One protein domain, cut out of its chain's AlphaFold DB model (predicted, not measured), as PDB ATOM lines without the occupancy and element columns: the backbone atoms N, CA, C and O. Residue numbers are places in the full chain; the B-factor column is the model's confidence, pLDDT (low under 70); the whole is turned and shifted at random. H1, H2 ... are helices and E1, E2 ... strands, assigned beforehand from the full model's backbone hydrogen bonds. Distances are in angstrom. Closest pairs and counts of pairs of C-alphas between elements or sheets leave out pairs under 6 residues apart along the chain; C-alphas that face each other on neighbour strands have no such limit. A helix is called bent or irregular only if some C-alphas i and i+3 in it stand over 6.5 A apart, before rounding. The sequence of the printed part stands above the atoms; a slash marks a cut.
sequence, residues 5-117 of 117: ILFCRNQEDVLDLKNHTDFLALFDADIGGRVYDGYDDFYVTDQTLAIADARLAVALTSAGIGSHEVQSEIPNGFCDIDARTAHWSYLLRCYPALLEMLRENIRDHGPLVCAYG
ATOM      1  N   ILE A   5     145.541 185.925 194.354       94.12
ATOM      2  CA  ILE A   5     145.988 184.599 194.785       94.12
ATOM      3  C   ILE A   5     146.083 184.616 196.296       94.12
ATOM      4  O   ILE A   5     146.828 185.413 196.865       94.12
ATOM      5  N   LEU A   6     145.377 183.686 196.923       94.81
ATOM      6  CA  LEU A   6     145.314 183.542 198.361       94.81
ATOM      7  C   LEU A   6     145.866 182.179 198.776       94.81
ATOM      8  O   LEU A   6     145.367 181.137 198.357       94.81
ATOM      9  N   PHE A   7     146.866 182.190 199.648       96.25
ATOM     10  CA  PHE A   7     147.322 181.010 200.369       96.25
ATOM     11  C   PHE A   7     146.732 181.040 201.773       96.25
ATOM     12  O   PHE A   7     146.981 181.977 202.533       96.25
ATOM     13  N   CYS A   8     145.976 180.008 202.135       95.31
ATOM     14  CA  CYS A   8     145.298 179.938 203.423       95.31
ATOM     15  C   CYS A   8     145.454 178.573 204.099       95.31
ATOM     16  O   CYS A   8     145.768 177.556 203.474       95.31
ATOM     17  N   ARG A   9     145.224 178.546 205.412       94.12
ATOM     18  CA  ARG A   9     145.146 177.323 206.218       94.12
ATOM     19  C   ARG A   9     144.029 177.470 207.227       94.12
ATOM     20  O   ARG A   9     143.978 178.466 207.929       94.12
ATOM     21  N   ASN A  10     143.155 176.471 207.342       89.00
ATOM     22  CA  ASN A  10     142.051 176.495 208.312       89.00
ATOM     23  C   ASN A  10     141.211 177.791 208.258       89.00
ATOM     24  O   ASN A  10     140.735 178.245 209.292       89.00
ATOM     25  N   GLN A  11     141.013 178.357 207.059       83.56
ATOM     26  CA  GLN A  11     140.314 179.634 206.818       83.56
ATOM     27  C   GLN A  11     141.053 180.895 207.302       83.56
ATOM     28  O   GLN A  11     140.463 181.971 207.315       83.56
ATOM     29  N   GLU A  12     142.328 180.783 207.674       90.81
ATOM     30  CA  GLU A  12     143.198 181.920 207.971       90.81
ATOM     31  C   GLU A  12     144.120 182.215 206.786       90.81
ATOM     32  O   GLU A  12     144.745 181.308 206.223       90.81
ATOM     33  N   ASP A  13     144.209 183.494 206.430       92.50
ATOM     34  CA  ASP A  13     145.048 183.984 205.342       92.50
ATOM     35  C   ASP A  13     146.518 183.974 205.777       92.50
ATOM     36  O   ASP A  13     146.899 184.593 206.772       92.50
ATOM     37  N   VAL A  14     147.353 183.263 205.022       94.38
ATOM     38  CA  VAL A  14     148.807 183.202 205.234       94.38
ATOM     39  C   VAL A  14     149.519 184.179 204.305       94.38
ATOM     40  O   VAL A  14     150.469 184.846 204.713       94.38
ATOM     41  N   LEU A  15     149.061 184.273 203.057       94.88
ATOM     42  CA  LEU A  15     149.619 185.171 202.053       94.88
ATOM     43  C   LEU A  15     148.549 185.533 201.023       94.88
ATOM     44  O   LEU A  15     147.937 184.643 200.445       94.88
ATOM     45  N   ASP A  16     148.403 186.826 200.746       94.75
ATOM     46  CA  ASP A  16     147.555 187.375 199.682       94.75
ATOM     47  C   ASP A  16     148.436 188.141 198.681       94.75
ATOM     48  O   ASP A  16     149.295 188.933 199.082       94.75
ATOM     49  N   LEU A  17     148.265 187.868 197.386       95.44
ATOM     50  CA  LEU A  17     149.025 188.450 196.282       95.44
ATOM     51  C   LEU A  17     148.093 188.933 195.163       95.44
ATOM     52  O   LEU A  17     147.363 188.150 194.554       95.44
ATOM     53  N   LYS A  18     148.213 190.208 194.778       94.88
ATOM     54  CA  LYS A  18     147.353 190.826 193.755       94.88
ATOM     55  C   LYS A  18     147.863 190.647 192.327       94.88
ATOM     56  O   LYS A  18     148.877 191.227 191.939       94.88
ATOM     57  N   ASN A  19     147.102 189.941 191.488       94.00
ATOM     58  CA  ASN A  19     147.390 189.743 190.057       94.00
ATOM     59  C   ASN A  19     148.712 189.026 189.741       94.00
ATOM     60  O   ASN A  19     149.231 189.153 188.631       94.00
ATOM     61  N   HIS A  20     149.256 188.241 190.673       95.19
ATOM     62  CA  HIS A  20     150.513 187.507 190.485       95.19
ATOM     63  C   HIS A  20     150.333 186.202 189.681       95.19
ATOM     64  O   HIS A  20     150.864 185.154 190.046       95.19
ATOM     65  N   THR A  21     149.606 186.236 188.561       92.62
ATOM     66  CA  THR A  21     149.303 185.045 187.738       92.62
ATOM     67  C   THR A  21     150.553 184.293 187.283       92.62
ATOM     68  O   THR A  21     150.547 183.067 187.216       92.62
ATOM     69  N   ASP A  22     151.646 185.011 187.022       92.44
ATOM     70  CA  ASP A  22     152.928 184.404 186.652       92.44
ATOM     71  C   ASP A  22     153.557 183.608 187.804       92.44
ATOM     72  O   ASP A  22     154.245 182.620 187.564       92.44
ATOM     73  N   PHE A  23     153.315 184.022 189.053       95.75
ATOM     74  CA  PHE A  23     153.715 183.258 190.233       95.75
ATOM     75  C   PHE A  23     152.843 182.012 190.387       95.75
ATOM     76  O   PHE A  23     153.371 180.925 190.603       95.75
ATOM     77  N   LEU A  24     151.523 182.138 190.199       94.50
ATOM     78  CA  LEU A  24     150.606 180.993 190.235       94.50
ATOM     79  C   LEU A  24     150.987 179.922 189.206       94.50
ATOM     80  O   LEU A  24     150.964 178.736 189.516       94.50
ATOM     81  N   ALA A  25     151.397 180.332 188.003       94.00
ATOM     82  CA  ALA A  25     151.801 179.423 186.930       94.00
ATOM     83  C   ALA A  25     153.038 178.558 187.267       94.00
ATOM     84  O   ALA A  25     153.316 177.562 186.588       94.00
ATOM     85  N   LEU A  26     153.789 178.909 188.318       95.81
ATOM     86  CA  LEU A  26     154.891 178.087 188.819       95.81
ATOM     87  C   LEU A  26     154.381 176.817 189.511       95.81
ATOM     88  O   LEU A  26     155.090 175.813 189.539       95.81
ATOM     89  N   PHE A  27     153.159 176.832 190.038       94.94
ATOM     90  CA  PHE A  27     152.581 175.691 190.732       94.94
ATOM     91  C   PHE A  27     151.945 174.698 189.759       94.94
ATOM     92  O   PHE A  27     151.587 175.015 188.621       94.94
ATOM     93  N   ASP A  28     151.828 173.458 190.220       91.06
ATOM     94  CA  ASP A  28     151.140 172.390 189.513       91.06
ATOM     95  C   ASP A  28     150.031 171.830 190.407       91.06
ATOM     96  O   ASP A  28     150.298 171.142 191.397       91.06
ATOM     97  N   ALA A  29     148.787 172.181 190.075       86.88
ATOM     98  CA  ALA A  29     147.611 171.818 190.858       86.88
ATOM     99  C   ALA A  29     147.361 170.300 190.885       86.88
ATOM    100  O   ALA A  29     146.807 169.789 191.861       86.88
ATOM    101  N   ASP A  30     147.816 169.562 189.867       87.25
ATOM    102  CA  ASP A  30     147.614 168.112 189.785       87.25
ATOM    103  C   ASP A  30     148.492 167.351 190.792       87.25
ATOM    104  O   ASP A  30     148.178 166.222 191.170       87.25
ATOM    105  N   ILE A  31     149.579 167.971 191.262       89.44
ATOM    106  CA  ILE A  31     150.523 167.368 192.212       89.44
ATOM    107  C   ILE A  31     150.008 167.461 193.645       89.44
ATOM    108  O   ILE A  31     150.072 166.488 194.393       89.44
ATOM    109  N   GLY A  32     149.501 168.630 194.035       82.88
ATOM    110  CA  GLY A  32     148.884 168.819 195.346       82.88
ATOM    111  C   GLY A  32     147.509 168.171 195.459       82.88
ATOM    112  O   GLY A  32     147.113 167.724 196.536       82.88
ATOM    113  N   GLY A  33     146.802 168.090 194.333       88.50
ATOM    114  CA  GLY A  33     145.416 167.662 194.272       88.50
ATOM    115  C   GLY A  33     144.454 168.796 194.618       88.50
ATOM    116  O   GLY A  33     144.774 169.723 195.370       88.50
ATOM    117  N   ARG A  34     143.247 168.703 194.054       90.31
ATOM    118  CA  ARG A  34     142.161 169.654 194.305       90.31
ATOM    119  C   ARG A  34     141.656 169.542 195.738       90.31
ATOM    120  O   ARG A  34     141.548 168.440 196.277       90.31
ATOM    121  N   VAL A  35     141.313 170.681 196.326       89.75
ATOM    122  CA  VAL A  35     140.767 170.756 197.689       89.75
ATOM    123  C   VAL A  35     139.261 170.516 197.686       89.75
ATOM    124  O   VAL A  35     138.756 169.765 198.521       89.75
ATOM    125  N   TYR A  36     138.548 171.125 196.734       84.06
ATOM    126  CA  TYR A  36     137.091 171.077 196.645       84.06
ATOM    127  C   TYR A  36     136.626 170.692 195.240       84.06
ATOM    128  O   TYR A  36     137.208 171.101 194.235       84.06
ATOM    129  N   ASP A  37     135.528 169.945 195.163       80.25
ATOM    130  CA  ASP A  37     134.899 169.625 193.886       80.25
ATOM    131  C   ASP A  37     134.275 170.880 193.259       80.25
ATOM    132  O   ASP A  37     133.476 171.578 193.884       80.25
ATOM    133  N   GLY A  38     134.617 171.148 191.998       81.25
ATOM    134  CA  GLY A  38     134.079 172.278 191.232       81.25
ATOM    135  C   GLY A  38     134.801 173.614 191.436       81.25
ATOM    136  O   GLY A  38     134.438 174.577 190.765       81.25
ATOM    137  N   TYR A  39     135.824 173.657 192.290       82.38
ATOM    138  CA  TYR A  39     136.756 174.778 192.419       82.38
ATOM    139  C   TYR A  39     138.138 174.358 191.921       82.38
ATOM    140  O   TYR A  39     138.472 173.169 191.923       82.38
ATOM    141  N   ASP A  40     138.937 175.333 191.495       88.19
ATOM    142  CA  ASP A  40     140.311 175.078 191.060       88.19
ATOM    143  C   ASP A  40     141.333 175.194 192.210       88.19
ATOM    144  O   ASP A  40     142.538 175.072 191.988       88.19
ATOM    145  N   ASP A  41     140.855 175.379 193.445       93.31
ATOM    146  CA  ASP A  41     141.680 175.410 194.651       93.31
ATOM    147  C   ASP A  41     142.461 174.099 194.810       93.31
ATOM    148  O   ASP A  41     141.898 172.999 194.720       93.31
ATOM    149  N   PHE A  42     143.755 174.198 195.112       94.81
ATOM    150  CA  PHE A  42     144.642 173.040 195.236       94.81
ATOM    151  C   PHE A  42     145.542 173.128 196.468       94.81
ATOM    152  O   PHE A  42     145.818 174.211 196.993       94.81
ATOM    153  N   TYR A  43     146.013 171.975 196.943       96.25
ATOM    154  CA  TYR A  43     146.958 171.934 198.055       96.25
ATOM    155  C   TYR A  43     148.366 172.333 197.616       96.25
ATOM    156  O   TYR A  43     148.901 171.832 196.633       96.25
ATOM    157  N   VAL A  44     149.020 173.171 198.410       97.06
ATOM    158  CA  VAL A  44     150.441 173.482 198.291       97.06
ATOM    159  C   VAL A  44     151.196 172.634 199.305       97.06
ATOM    160  O   VAL A  44     150.972 172.726 200.513       97.06
ATOM    161  N   THR A  45     152.084 171.790 198.797       96.19
ATOM    162  CA  THR A  45     152.912 170.846 199.552       96.19
ATOM    163  C   THR A  45     154.392 171.047 199.216       96.19
ATOM    164  O   THR A  45     154.745 171.781 198.290       96.19
ATOM    165  N   ASP A  46     155.283 170.337 199.912       95.75
ATOM    166  CA  ASP A  46     156.712 170.331 199.570       95.75
ATOM    167  C   ASP A  46     156.966 169.914 198.111       95.75
ATOM    168  O   ASP A  46     157.859 170.447 197.452       95.75
ATOM    169  N   GLN A  47     156.161 168.992 197.569       95.69
ATOM    170  CA  GLN A  47     156.300 168.545 196.181       95.69
ATOM    171  C   GLN A  47     155.887 169.627 195.183       95.69
ATOM    172  O   GLN A  47     156.578 169.825 194.182       95.69
ATOM    173  N   THR A  48     154.803 170.361 195.452       96.50
ATOM    174  CA  THR A  48     154.398 171.475 194.582       96.50
ATOM    175  C   THR A  48     155.425 172.603 194.625       96.50
ATOM    176  O   THR A  48     155.720 173.193 193.591       96.50
ATOM    177  N   LEU A  49     156.013 172.871 195.800       97.06
ATOM    178  CA  LEU A  49     157.073 173.869 195.950       97.06
ATOM    179  C   LEU A  49     158.343 173.480 195.190       97.06
ATOM    180  O   LEU A  49     158.901 174.321 194.496       97.06
ATOM    181  N   ALA A  50     158.758 172.211 195.236       96.62
ATOM    182  CA  ALA A  50     159.924 171.742 194.486       96.62
ATOM    183  C   ALA A  50     159.762 171.922 192.962       96.62
ATOM    184  O   ALA A  50     160.720 172.234 192.252       96.62
ATOM    185  N   ILE A  51     158.540 171.752 192.446       96.62
ATOM    186  CA  ILE A  51     158.224 172.022 191.037       96.62
ATOM    187  C   ILE A  51     158.251 173.524 190.758       96.62
ATOM    188  O   ILE A  51     158.836 173.941 189.754       96.62
ATOM    189  N   ALA A  52     157.670 174.331 191.649       97.38
ATOM    190  CA  ALA A  52     157.695 175.783 191.537       97.38
ATOM    191  C   ALA A  52     159.132 176.327 191.528       97.38
ATOM    192  O   ALA A  52     159.446 177.153 190.674       97.38
ATOM    193  N   ASP A  53     160.031 175.804 192.370       97.25
ATOM    194  CA  ASP A  53     161.458 176.155 192.361       97.25
ATOM    195  C   ASP A  53     162.106 175.848 191.009       97.25
ATOM    196  O   ASP A  53     162.815 176.683 190.445       97.25
ATOM    197  N   ALA A  54     161.857 174.653 190.463       97.06
ATOM    198  CA  ALA A  54     162.431 174.243 189.187       97.06
ATOM    199  C   ALA A  54     161.945 175.143 188.039       97.06
ATOM    200  O   ALA A  54     162.747 175.590 187.215       97.06
ATOM    201  N   ARG A  55     160.643 175.458 188.000       97.75
ATOM    202  CA  ARG A  55     160.069 176.376 187.002       97.75
ATOM    203  C   ARG A  55     160.591 177.801 187.183       97.75
ATOM    204  O   ARG A  55     160.940 178.453 186.198       97.75
ATOM    205  N   LEU A  56     160.720 178.263 188.424       97.50
ATOM    206  CA  LEU A  56     161.247 179.585 188.742       97.50
ATOM    207  C   LEU A  56     162.718 179.722 188.340       97.50
ATOM    208  O   LEU A  56     163.101 180.734 187.758       97.50
ATOM    209  N   ALA A  57     163.536 178.692 188.567       96.81
ATOM    210  CA  ALA A  57     164.931 178.668 188.137       96.81
ATOM    211  C   ALA A  57     165.066 178.796 186.606       96.81
ATOM    212  O   ALA A  57     165.928 179.531 186.111       96.81
ATOM    213  N   VAL A  58     164.182 178.138 185.845       97.00
ATOM    214  CA  VAL A  58     164.115 178.281 184.381       97.00
ATOM    215  C   VAL A  58     163.693 179.697 183.979       97.00
ATOM    216  O   VAL A  58     164.298 180.273 183.071       97.00
ATOM    217  N   ALA A  59     162.706 180.283 184.661       96.44
ATOM    218  CA  ALA A  59     162.252 181.648 184.397       96.44
ATOM    219  C   ALA A  59     163.355 182.686 184.675       96.44
ATOM    220  O   ALA A  59     163.618 183.543 183.831       96.44
ATOM    221  N   LEU A  60     164.059 182.569 185.808       96.88
ATOM    222  CA  LEU A  60     165.205 183.414 186.170       96.88
ATOM    223  C   LEU A  60     166.321 183.326 185.126       96.88
ATOM    224  O   LEU A  60     166.798 184.353 184.640       96.88
ATOM    225  N   THR A  61     166.684 182.106 184.725       96.44
ATOM    226  CA  THR A  61     167.722 181.866 183.711       96.44
ATOM    227  C   THR A  61     167.332 182.470 182.364       96.44
ATOM    228  O   THR A  61     168.133 183.159 181.737       96.44
ATOM    229  N   SER A  62     166.082 182.267 181.935       95.62
ATOM    230  CA  SER A  62     165.546 182.831 180.687       95.62
ATOM    231  C   SER A  62     165.539 184.360 180.691       95.62
ATOM    232  O   SER A  62     165.727 184.984 179.650       95.62
ATOM    233  N   ALA A  63     165.353 184.967 181.863       95.75
ATOM    234  CA  ALA A  63     165.403 186.410 182.056       95.75
ATOM    235  C   ALA A  63     166.834 186.959 182.235       95.75
ATOM    236  O   ALA A  63     167.002 188.171 182.378       95.75
ATOM    237  N   GLY A  64     167.858 186.097 182.242       96.88
ATOM    238  CA  GLY A  64     169.251 186.485 182.473       96.88
ATOM    239  C   GLY A  64     169.539 186.958 183.901       96.88
ATOM    240  O   GLY A  64     170.497 187.699 184.098       96.88
ATOM    241  N   ILE A  65     168.712 186.566 184.875       96.56
ATOM    242  CA  ILE A  65     168.834 186.978 186.278       96.56
ATOM    243  C   ILE A  65     169.705 185.968 187.022       96.56
ATOM    244  O   ILE A  65     169.370 184.785 187.120       96.56
ATOM    245  N   GLY A  66     170.828 186.440 187.557       93.25
ATOM    246  CA  GLY A  66     171.736 185.627 188.357       93.25
ATOM    247  C   GLY A  66     171.226 185.393 189.781       93.25
ATOM    248  O   GLY A  66     170.474 186.188 190.339       93.25
ATOM    249  N   SER A  67     171.721 184.339 190.429       89.81
ATOM    250  CA  SER A  67     171.392 184.015 191.828       89.81
ATOM    251  C   SER A  67     171.795 185.088 192.845       89.81
ATOM    252  O   SER A  67     171.299 185.080 193.959       89.81
ATOM    253  N   HIS A  68     172.688 186.012 192.494       92.94
ATOM    254  CA  HIS A  68     173.069 187.139 193.351       92.94
ATOM    255  C   HIS A  68     172.100 188.328 193.241       92.94
ATOM    256  O   HIS A  68     172.206 189.276 194.012       92.94
ATOM    257  N   GLU A  69     171.186 188.306 192.267       94.94
ATOM    258  CA  GLU A  69     170.205 189.368 192.031       94.94
ATOM    259  C   GLU A  69     168.836 189.062 192.649       94.94
ATOM    260  O   GLU A  69     167.978 189.950 192.716       94.94
ATOM    261  N   VAL A  70     168.612 187.814 193.069       95.44
ATOM    262  CA  VAL A  70     167.380 187.410 193.749       95.44
ATOM    263  C   VAL A  70     167.375 187.925 195.183       95.44
ATOM    264  O   VAL A  70     168.416 188.016 195.833       95.44
ATOM    265  N   GLN A  71     166.194 188.278 195.673       94.56
ATOM    266  CA  GLN A  71     166.011 188.706 197.051       94.56
ATOM    267  C   GLN A  71     166.001 187.482 197.967       94.56
ATOM    268  O   GLN A  71     165.358 186.478 197.659       94.56
ATOM    269  N   SER A  72     166.708 187.576 199.092       92.19
ATOM    270  CA  SER A  72     166.681 186.561 200.152       92.19
ATOM    271  C   SER A  72     165.463 186.697 201.065       92.19
ATOM    272  O   SER A  72     165.093 185.740 201.729       92.19
ATOM    273  N   GLU A  73     164.851 187.880 201.102       94.25
ATOM    274  CA  GLU A  73     163.696 188.206 201.936       94.25
ATOM    275  C   GLU A  73     162.637 188.921 201.094       94.25
ATOM    276  O   GLU A  73     162.950 189.569 200.092       94.25
ATOM    277  N   ILE A  74     161.372 188.804 201.499       92.56
ATOM    278  CA  ILE A  74     160.263 189.491 200.834       92.56
ATOM    279  C   ILE A  74     160.357 190.987 201.176       92.56
ATOM    280  O   ILE A  74     160.326 191.337 202.358       92.56
ATOM    281  N   PRO A  75     160.450 191.895 200.185       93.31
ATOM    282  CA  PRO A  75     160.490 193.325 200.465       93.31
ATOM    283  C   PRO A  75     159.230 193.812 201.194       93.31
ATOM    284  O   PRO A  75     158.119 193.351 200.926       93.31
ATOM    285  N   ASN A  76     159.382 194.807 202.071       92.12
ATOM    286  CA  ASN A  76     158.245 195.423 202.759       92.12
ATOM    287  C   ASN A  76     157.205 195.951 201.759       92.12
ATOM    288  O   ASN A  76     157.547 196.681 200.828       92.12
ATOM    289  N   GLY A  77     155.936 195.598 201.979       90.69
ATOM    290  CA  GLY A  77     154.825 195.989 201.107       90.69
ATOM    291  C   GLY A  77     154.795 195.267 199.757       90.69
ATOM    292  O   GLY A  77     153.995 195.637 198.907       90.69
ATOM    293  N   PHE A  78     155.636 194.247 199.530       92.94
ATOM    294  CA  PHE A  78     155.616 193.480 198.282       92.94
ATOM    295  C   PHE A  78     154.246 192.842 198.020       92.94
ATOM    296  O   PHE A  78     153.759 192.911 196.898       92.94
ATOM    297  N   CYS A  79     153.602 192.284 199.048       89.06
ATOM    298  CA  CYS A  79     152.285 191.652 198.920       89.06
ATOM    299  C   CYS A  79     151.171 192.644 198.532       89.06
ATOM    300  O   CYS A  79     150.157 192.250 197.964       89.06
ATOM    301  N   ASP A  80     151.370 193.943 198.782       92.38
ATOM    302  CA  ASP A  80     150.413 194.989 198.414       92.38
ATOM    303  C   ASP A  80     150.542 195.437 196.949       92.38
ATOM    304  O   ASP A  80     149.683 196.174 196.450       92.38
ATOM    305  N   ILE A  81     151.610 195.021 196.258       93.94
ATOM    306  CA  ILE A  81     151.887 195.404 194.873       93.94
ATOM    307  C   ILE A  81     150.893 194.715 193.934       93.94
ATOM    308  O   ILE A  81     150.727 193.502 193.957       93.94
ATOM    309  N   ASP A  82     150.279 195.490 193.035       94.81
ATOM    310  CA  ASP A  82     149.579 194.930 191.876       94.81
ATOM    311  C   ASP A  82     150.610 194.562 190.803       94.81
ATOM    312  O   ASP A  82     151.203 195.443 190.160       94.81
ATOM    313  N   ALA A  83     150.804 193.259 190.591       93.50
ATOM    314  CA  ALA A  83     151.793 192.728 189.658       93.50
ATOM    315  C   ALA A  83     151.638 193.248 188.218       93.50
ATOM    316  O   ALA A  83     152.633 193.356 187.506       93.50
ATOM    317  N   ARG A  84     150.436 193.663 187.789       93.12
ATOM    318  CA  ARG A  84     150.210 194.226 186.438       93.12
ATOM    319  C   ARG A  84     150.875 195.581 186.235       93.12
ATOM    320  O   ARG A  84     151.081 196.008 185.101       93.12
ATOM    321  N   THR A  85     151.141 196.286 187.331       93.75
ATOM    322  CA  THR A  85     151.750 197.621 187.324       93.75
ATOM    323  C   THR A  85     153.236 197.588 187.670       93.75
ATOM    324  O   THR A  85     153.947 198.565 187.435       93.75
ATOM    325  N   ALA A  86     153.714 196.466 188.207       93.25
ATOM    326  CA  ALA A  86     155.102 196.273 188.577       93.25
ATOM    327  C   ALA A  86     155.942 195.781 187.397       93.25
ATOM    328  O   ALA A  86     155.467 195.129 186.468       93.25
ATOM    329  N   HIS A  87     157.239 196.072 187.447       94.12
ATOM    330  CA  HIS A  87     158.159 195.572 186.439       94.12
ATOM    331  C   HIS A  87     158.365 194.061 186.623       94.12
ATOM    332  O   HIS A  87     158.767 193.620 187.698       94.12
ATOM    333  N   TRP A  88     158.159 193.275 185.564       92.44
ATOM    334  CA  TRP A  88     158.268 191.809 185.602       92.44
ATOM    335  C   TRP A  88     159.565 191.309 186.260       92.44
ATOM    336  O   TRP A  88     159.540 190.463 187.151       92.44
ATOM    337  N   SER A  89     160.713 191.878 185.878       93.19
ATOM    338  CA  SER A  89     162.010 191.461 186.429       93.19
ATOM    339  C   SER A  89     162.163 191.743 187.925       93.19
ATOM    340  O   SER A  89     162.932 191.050 188.585       93.19
ATOM    341  N   TYR A  90     161.453 192.735 188.467       95.19
ATOM    342  CA  TYR A  90     161.432 192.993 189.904       95.19
ATOM    343  C   TYR A  90     160.646 191.900 190.635       95.19
ATOM    344  O   TYR A  90     161.150 191.335 191.603       95.19
ATOM    345  N   LEU A  91     159.463 191.542 190.124       96.12
ATOM    346  CA  LEU A  91     158.641 190.465 190.683       96.12
ATOM    347  C   LEU A  91     159.403 189.137 190.701       96.12
ATOM    348  O   LEU A  91     159.509 188.488 191.740       96.12
ATOM    349  N   LEU A  92     160.025 188.793 189.570       96.44
ATOM    350  CA  LEU A  92     160.758 187.543 189.402       96.44
ATOM    351  C   LEU A  92     161.933 187.401 190.388       96.44
ATOM    352  O   LEU A  92     162.209 186.300 190.856       96.44
ATOM    353  N   ARG A  93     162.594 188.510 190.756       97.00
ATOM    354  CA  ARG A  93     163.665 188.523 191.773       97.00
ATOM    355  C   ARG A  93     163.150 188.274 193.189       97.00
ATOM    356  O   ARG A  93     163.939 187.857 194.029       97.00
ATOM    357  N   CYS A  94     161.875 188.539 193.462       97.12
ATOM    358  CA  CYS A  94     161.279 188.414 194.795       97.12
ATOM    359  C   CYS A  94     160.599 187.055 195.022       97.12
ATOM    360  O   CYS A  94     160.474 186.611 196.160       97.12
ATOM    361  N   TYR A  95     160.189 186.367 193.953       97.00
ATOM    362  CA  TYR A  95     159.527 185.060 194.036       97.00
ATOM    363  C   TYR A  95     160.308 183.966 194.783       97.00
ATOM    364  O   TYR A  95     159.655 183.182 195.471       97.00
ATOM    365  N   PRO A  96     161.655 183.904 194.751       97.56
ATOM    366  CA  PRO A  96     162.391 182.935 195.563       97.56
ATOM    367  C   PRO A  96     162.133 183.084 197.067       97.56
ATOM    368  O   PRO A  96     161.916 182.085 197.748       97.56
ATOM    369  N   ALA A  97     162.079 184.319 197.575       96.94
ATOM    370  CA  ALA A  97     161.785 184.578 198.984       96.94
ATOM    371  C   ALA A  97     160.341 184.198 199.357       96.94
ATOM    372  O   ALA A  97     160.099 183.703 200.453       96.94
ATOM    373  N   LEU A  98     159.383 184.372 198.436       96.62
ATOM    374  CA  LEU A  98     158.010 183.895 198.636       96.62
ATOM    375  C   LEU A  98     157.945 182.369 198.727       96.62
ATOM    376  O   LEU A  98     157.283 181.848 199.621       96.62
ATOM    377  N   LEU A  99     158.635 181.648 197.834       97.25
ATOM    378  CA  LEU A  99     158.674 180.184 197.888       97.25
ATOM    379  C   LEU A  99     159.333 179.678 199.174       97.25
ATOM    380  O   LEU A  99     158.841 178.712 199.750       97.25
ATOM    381  N   GLU A 100     160.399 180.330 199.654       96.94
ATOM    382  CA  GLU A 100     161.008 179.975 200.942       96.94
ATOM    383  C   GLU A 100     160.054 180.232 202.112       96.94
ATOM    384  O   GLU A 100     159.867 179.347 202.939       96.94
ATOM    385  N   MET A 101     159.363 181.374 202.142       96.06
ATOM    386  CA  MET A 101     158.384 181.659 203.194       96.06
ATOM    387  C   MET A 101     157.246 180.623 203.222       96.06
ATOM    388  O   MET A 101     156.891 180.120 204.289       96.06
ATOM    389  N   LEU A 102     156.716 180.234 202.055       96.69
ATOM    390  CA  LEU A 102     155.717 179.162 201.960       96.69
ATOM    391  C   LEU A 102     156.283 177.817 202.436       96.69
ATOM    392  O   LEU A 102     155.584 177.061 203.108       96.69
ATOM    393  N   ARG A 103     157.548 177.522 202.117       97.12
ATOM    394  CA  ARG A 103     158.245 176.293 202.526       97.12
ATOM    395  C   ARG A 103     158.423 176.207 204.034       97.12
ATOM    396  O   ARG A 103     158.123 175.168 204.615       97.12
ATOM    397  N   GLU A 104     158.894 177.276 204.665       96.00
ATOM    398  CA  GLU A 104     159.018 177.361 206.122       96.00
ATOM    399  C   GLU A 104     157.651 177.163 206.782       96.00
ATOM    400  O   GLU A 104     157.492 176.308 207.655       96.00
ATOM    401  N   ASN A 105     156.630 177.855 206.275       95.44
ATOM    402  CA  ASN A 105     155.276 177.743 206.795       95.44
ATOM    403  C   ASN A 105     154.700 176.321 206.647       95.44
ATOM    404  O   ASN A 105     154.030 175.828 207.557       95.44
ATOM    405  N   ILE A 106     154.962 175.641 205.525       96.12
ATOM    406  CA  ILE A 106     154.526 174.257 205.293       96.12
ATOM    407  C   ILE A 106     155.271 173.271 206.191       96.12
ATOM    408  O   ILE A 106     154.654 172.347 206.724       96.12
ATOM    409  N   ARG A 107     156.570 173.477 206.416       95.50
ATOM    410  CA  ARG A 107     157.374 172.626 207.299       95.50
ATOM    411  C   ARG A 107     156.856 172.645 208.736       95.50
ATOM    412  O   ARG A 107     156.799 171.593 209.371       95.50
ATOM    413  N   ASP A 108     156.464 173.816 209.225       94.31
ATOM    414  CA  ASP A 108     156.071 173.998 210.624       94.31
ATOM    415  C   ASP A 108     154.608 173.623 210.894       94.31
ATOM    416  O   ASP A 108     154.250 173.236 212.011       94.31
ATOM    417  N   HIS A 109     153.744 173.726 209.881       95.06
ATOM    418  CA  HIS A 109     152.294 173.683 210.083       95.06
ATOM    419  C   HIS A 109     151.530 172.800 209.084       95.06
ATOM    420  O   HIS A 109     150.312 172.649 209.205       95.06
ATOM    421  N   GLY A 110     152.218 172.197 208.116       93.81
ATOM    422  CA  GLY A 110     151.628 171.357 207.077       93.81
ATOM    423  C   GLY A 110     151.127 172.135 205.851       93.81
ATOM    424  O   GLY A 110     151.348 173.341 205.738       93.81
ATOM    425  N   PRO A 111     150.448 171.457 204.908       95.50
ATOM    426  CA  PRO A 111     150.048 172.034 203.624       95.50
ATOM    427  C   PRO A 111     149.221 173.321 203.733       95.50
ATOM    428  O   PRO A 111     148.528 173.560 204.728       95.50
ATOM    429  N   LEU A 112     149.277 174.129 202.676       97.12
ATOM    430  CA  LEU A 112     148.410 175.293 202.469       97.12
ATOM    431  C   LEU A 112     147.375 174.979 201.388       97.12
ATOM    432  O   LEU A 112     147.572 174.078 200.579       97.12
ATOM    433  N   VAL A 113     146.285 175.733 201.355       96.44
ATOM    434  CA  VAL A 113     145.367 175.786 200.216       96.44
ATOM    435  C   VAL A 113     145.713 177.022 199.400       96.44
ATOM    436  O   VAL A 113     145.806 178.108 199.962       96.44
ATOM    437  N   CYS A 114     145.915 176.859 198.095       95.69
ATOM    438  CA  CYS A 114     145.988 177.965 197.149       95.69
ATOM    439  C   CYS A 114     144.615 178.137 196.498       95.69
ATOM    440  O   CYS A 114     144.161 177.237 195.792       95.69
ATOM    441  N   ALA A 115     143.986 179.285 196.724       92.75
ATOM    442  CA  ALA A 115     142.747 179.716 196.089       92.75
ATOM    443  C   ALA A 115     143.021 180.936 195.199       92.75
ATOM    444  O   ALA A 115     143.934 181.719 195.473       92.75
ATOM    445  N   TYR A 116     142.257 181.099 194.122       88.69
ATOM    446  CA  TYR A 116     142.432 182.216 193.195       88.69
ATOM    447  C   TYR A 116     141.146 182.535 192.425       88.69
ATOM    448  O   TYR A 116     140.315 181.652 192.204       88.69
ATOM    449  N   GLY A 117     140.980 183.789 191.992       80.44
ATOM    450  CA  GLY A 117     139.798 184.238 191.242       80.44
ATOM    451  C   GLY A 117     139.818 185.704 190.850       80.44
ATOM    452  O   GLY A 117     140.607 186.471 191.447       80.44
TER     453      GLY A 117
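Overview. This is residues 5 to 117 of the 117 residues of an uncharacterized protein of Thioclava indica (UniProt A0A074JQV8). A strongly twisted sheet of four strands has the long helix H4 over one face, where residues 98 to 109 of H4 pack on it, and a second long helix, H3, runs beside H4 in a helical hairpin but is not on the sheet. The short H1 only grazes the sheet and is near H3, the short H2 sits beside the edge strand E3, and an unnamed stretch of 25 residues, 63 to 87, loops between the end of H3 and the start of H4. The printed part has 113 residues, with four named helices and four named strands in the order E1 E2 H1 H2 E3 H3 H4 E4, and its class is mixed, helices and strands. The sheet's order is E2 E1 E4 E3, all antiparallel. The whole is compact, with a radius of gyration of the C-alphas of 13.6 A and spans of 39 by 26 by 25 A.

Along the chain. Strand E1 holds residues 5 to 9, is 13.6 A long and begins with C-alpha 5 at (145.988, 184.599, 194.785). Strand E2 is residues 12 to 18, 17.3 A from first to last C-alpha. Helix H1 is residues 21 to 24, 4.9 A, and helix H2 is residues 29 to 32, 5.5 A. Strand E3, residues 42 to 44, measures 6.6 A. Helix H3, residues 46 to 62, is 24.3 A long and begins with C-alpha 46 at (156.712, 170.331, 199.570). Helix H4, residues 88 to 109, is the longest helix, 31.0 A. Strand E4, residues 112 to 116, is 13.0 A long and ends with C-alpha 116 at (142.432, 182.216, 193.195).

Arrangement. E1 and E2 are a hairpin of antiparallel strands at 171 degrees, with N 7 and O 15 within hydrogen-bond range at 2.8 A. On the other side of E1 is E4, antiparallel at 150 degrees, with N 6 and O 115 at 2.8 A. E4 also has E3 as its antiparallel neighbour at 133 degrees, with N 44 and O 112 at 2.8 A. E2 and E3 are the edge strands. H4 and the sheet make two layers, a helix on one face of a sheet, with H4 at a height over the sheet of 6.8 A. H4 lies over E1 and only just not over E4, on which 2 of its C-alphas fall; on the local plane it runs along the strands, at 5 degrees to E1. H4 has a kink of 31 degrees near residue 95 and is irregular, but only just: C-alphas 93 and 96 are 6.9 A apart. H3 and H4 touch, closest at the C-alphas of Leu 49 and Leu 99, 6.8 A, and run opposite ways at a shallow tilt of 16 degrees. H2 stands at the sheet's level and touches H3 with residues 47 to 48 of H3 alone; the closest C-alphas are those of Ile 31 and Thr 48, 6.1 A. H1 only grazes the sheet. H1 and H4 are close but not clearly touching, with the C-alphas of Phe 23 and Tyr 95 at 7.2 A. In H3 every O i to N i+4 pair is within hydrogen-bond range, in H4 16 of 18 are, and H1 and H2 are too short for such a pair.

Size, cuts and confidence. The two C-alphas farthest apart are those of Asp 37 and His 68, 42.0 A. Ile 5 and Gly 117, the first and last printed residues, have C-alphas 7.1 A apart. The printed part has no cut. The link from H3 to H4, 25 residues, is long, and the link from H2 to E3, 9 residues, is short. Mean pLDDT of the printed part is 93.7, and no printed residue is under 70.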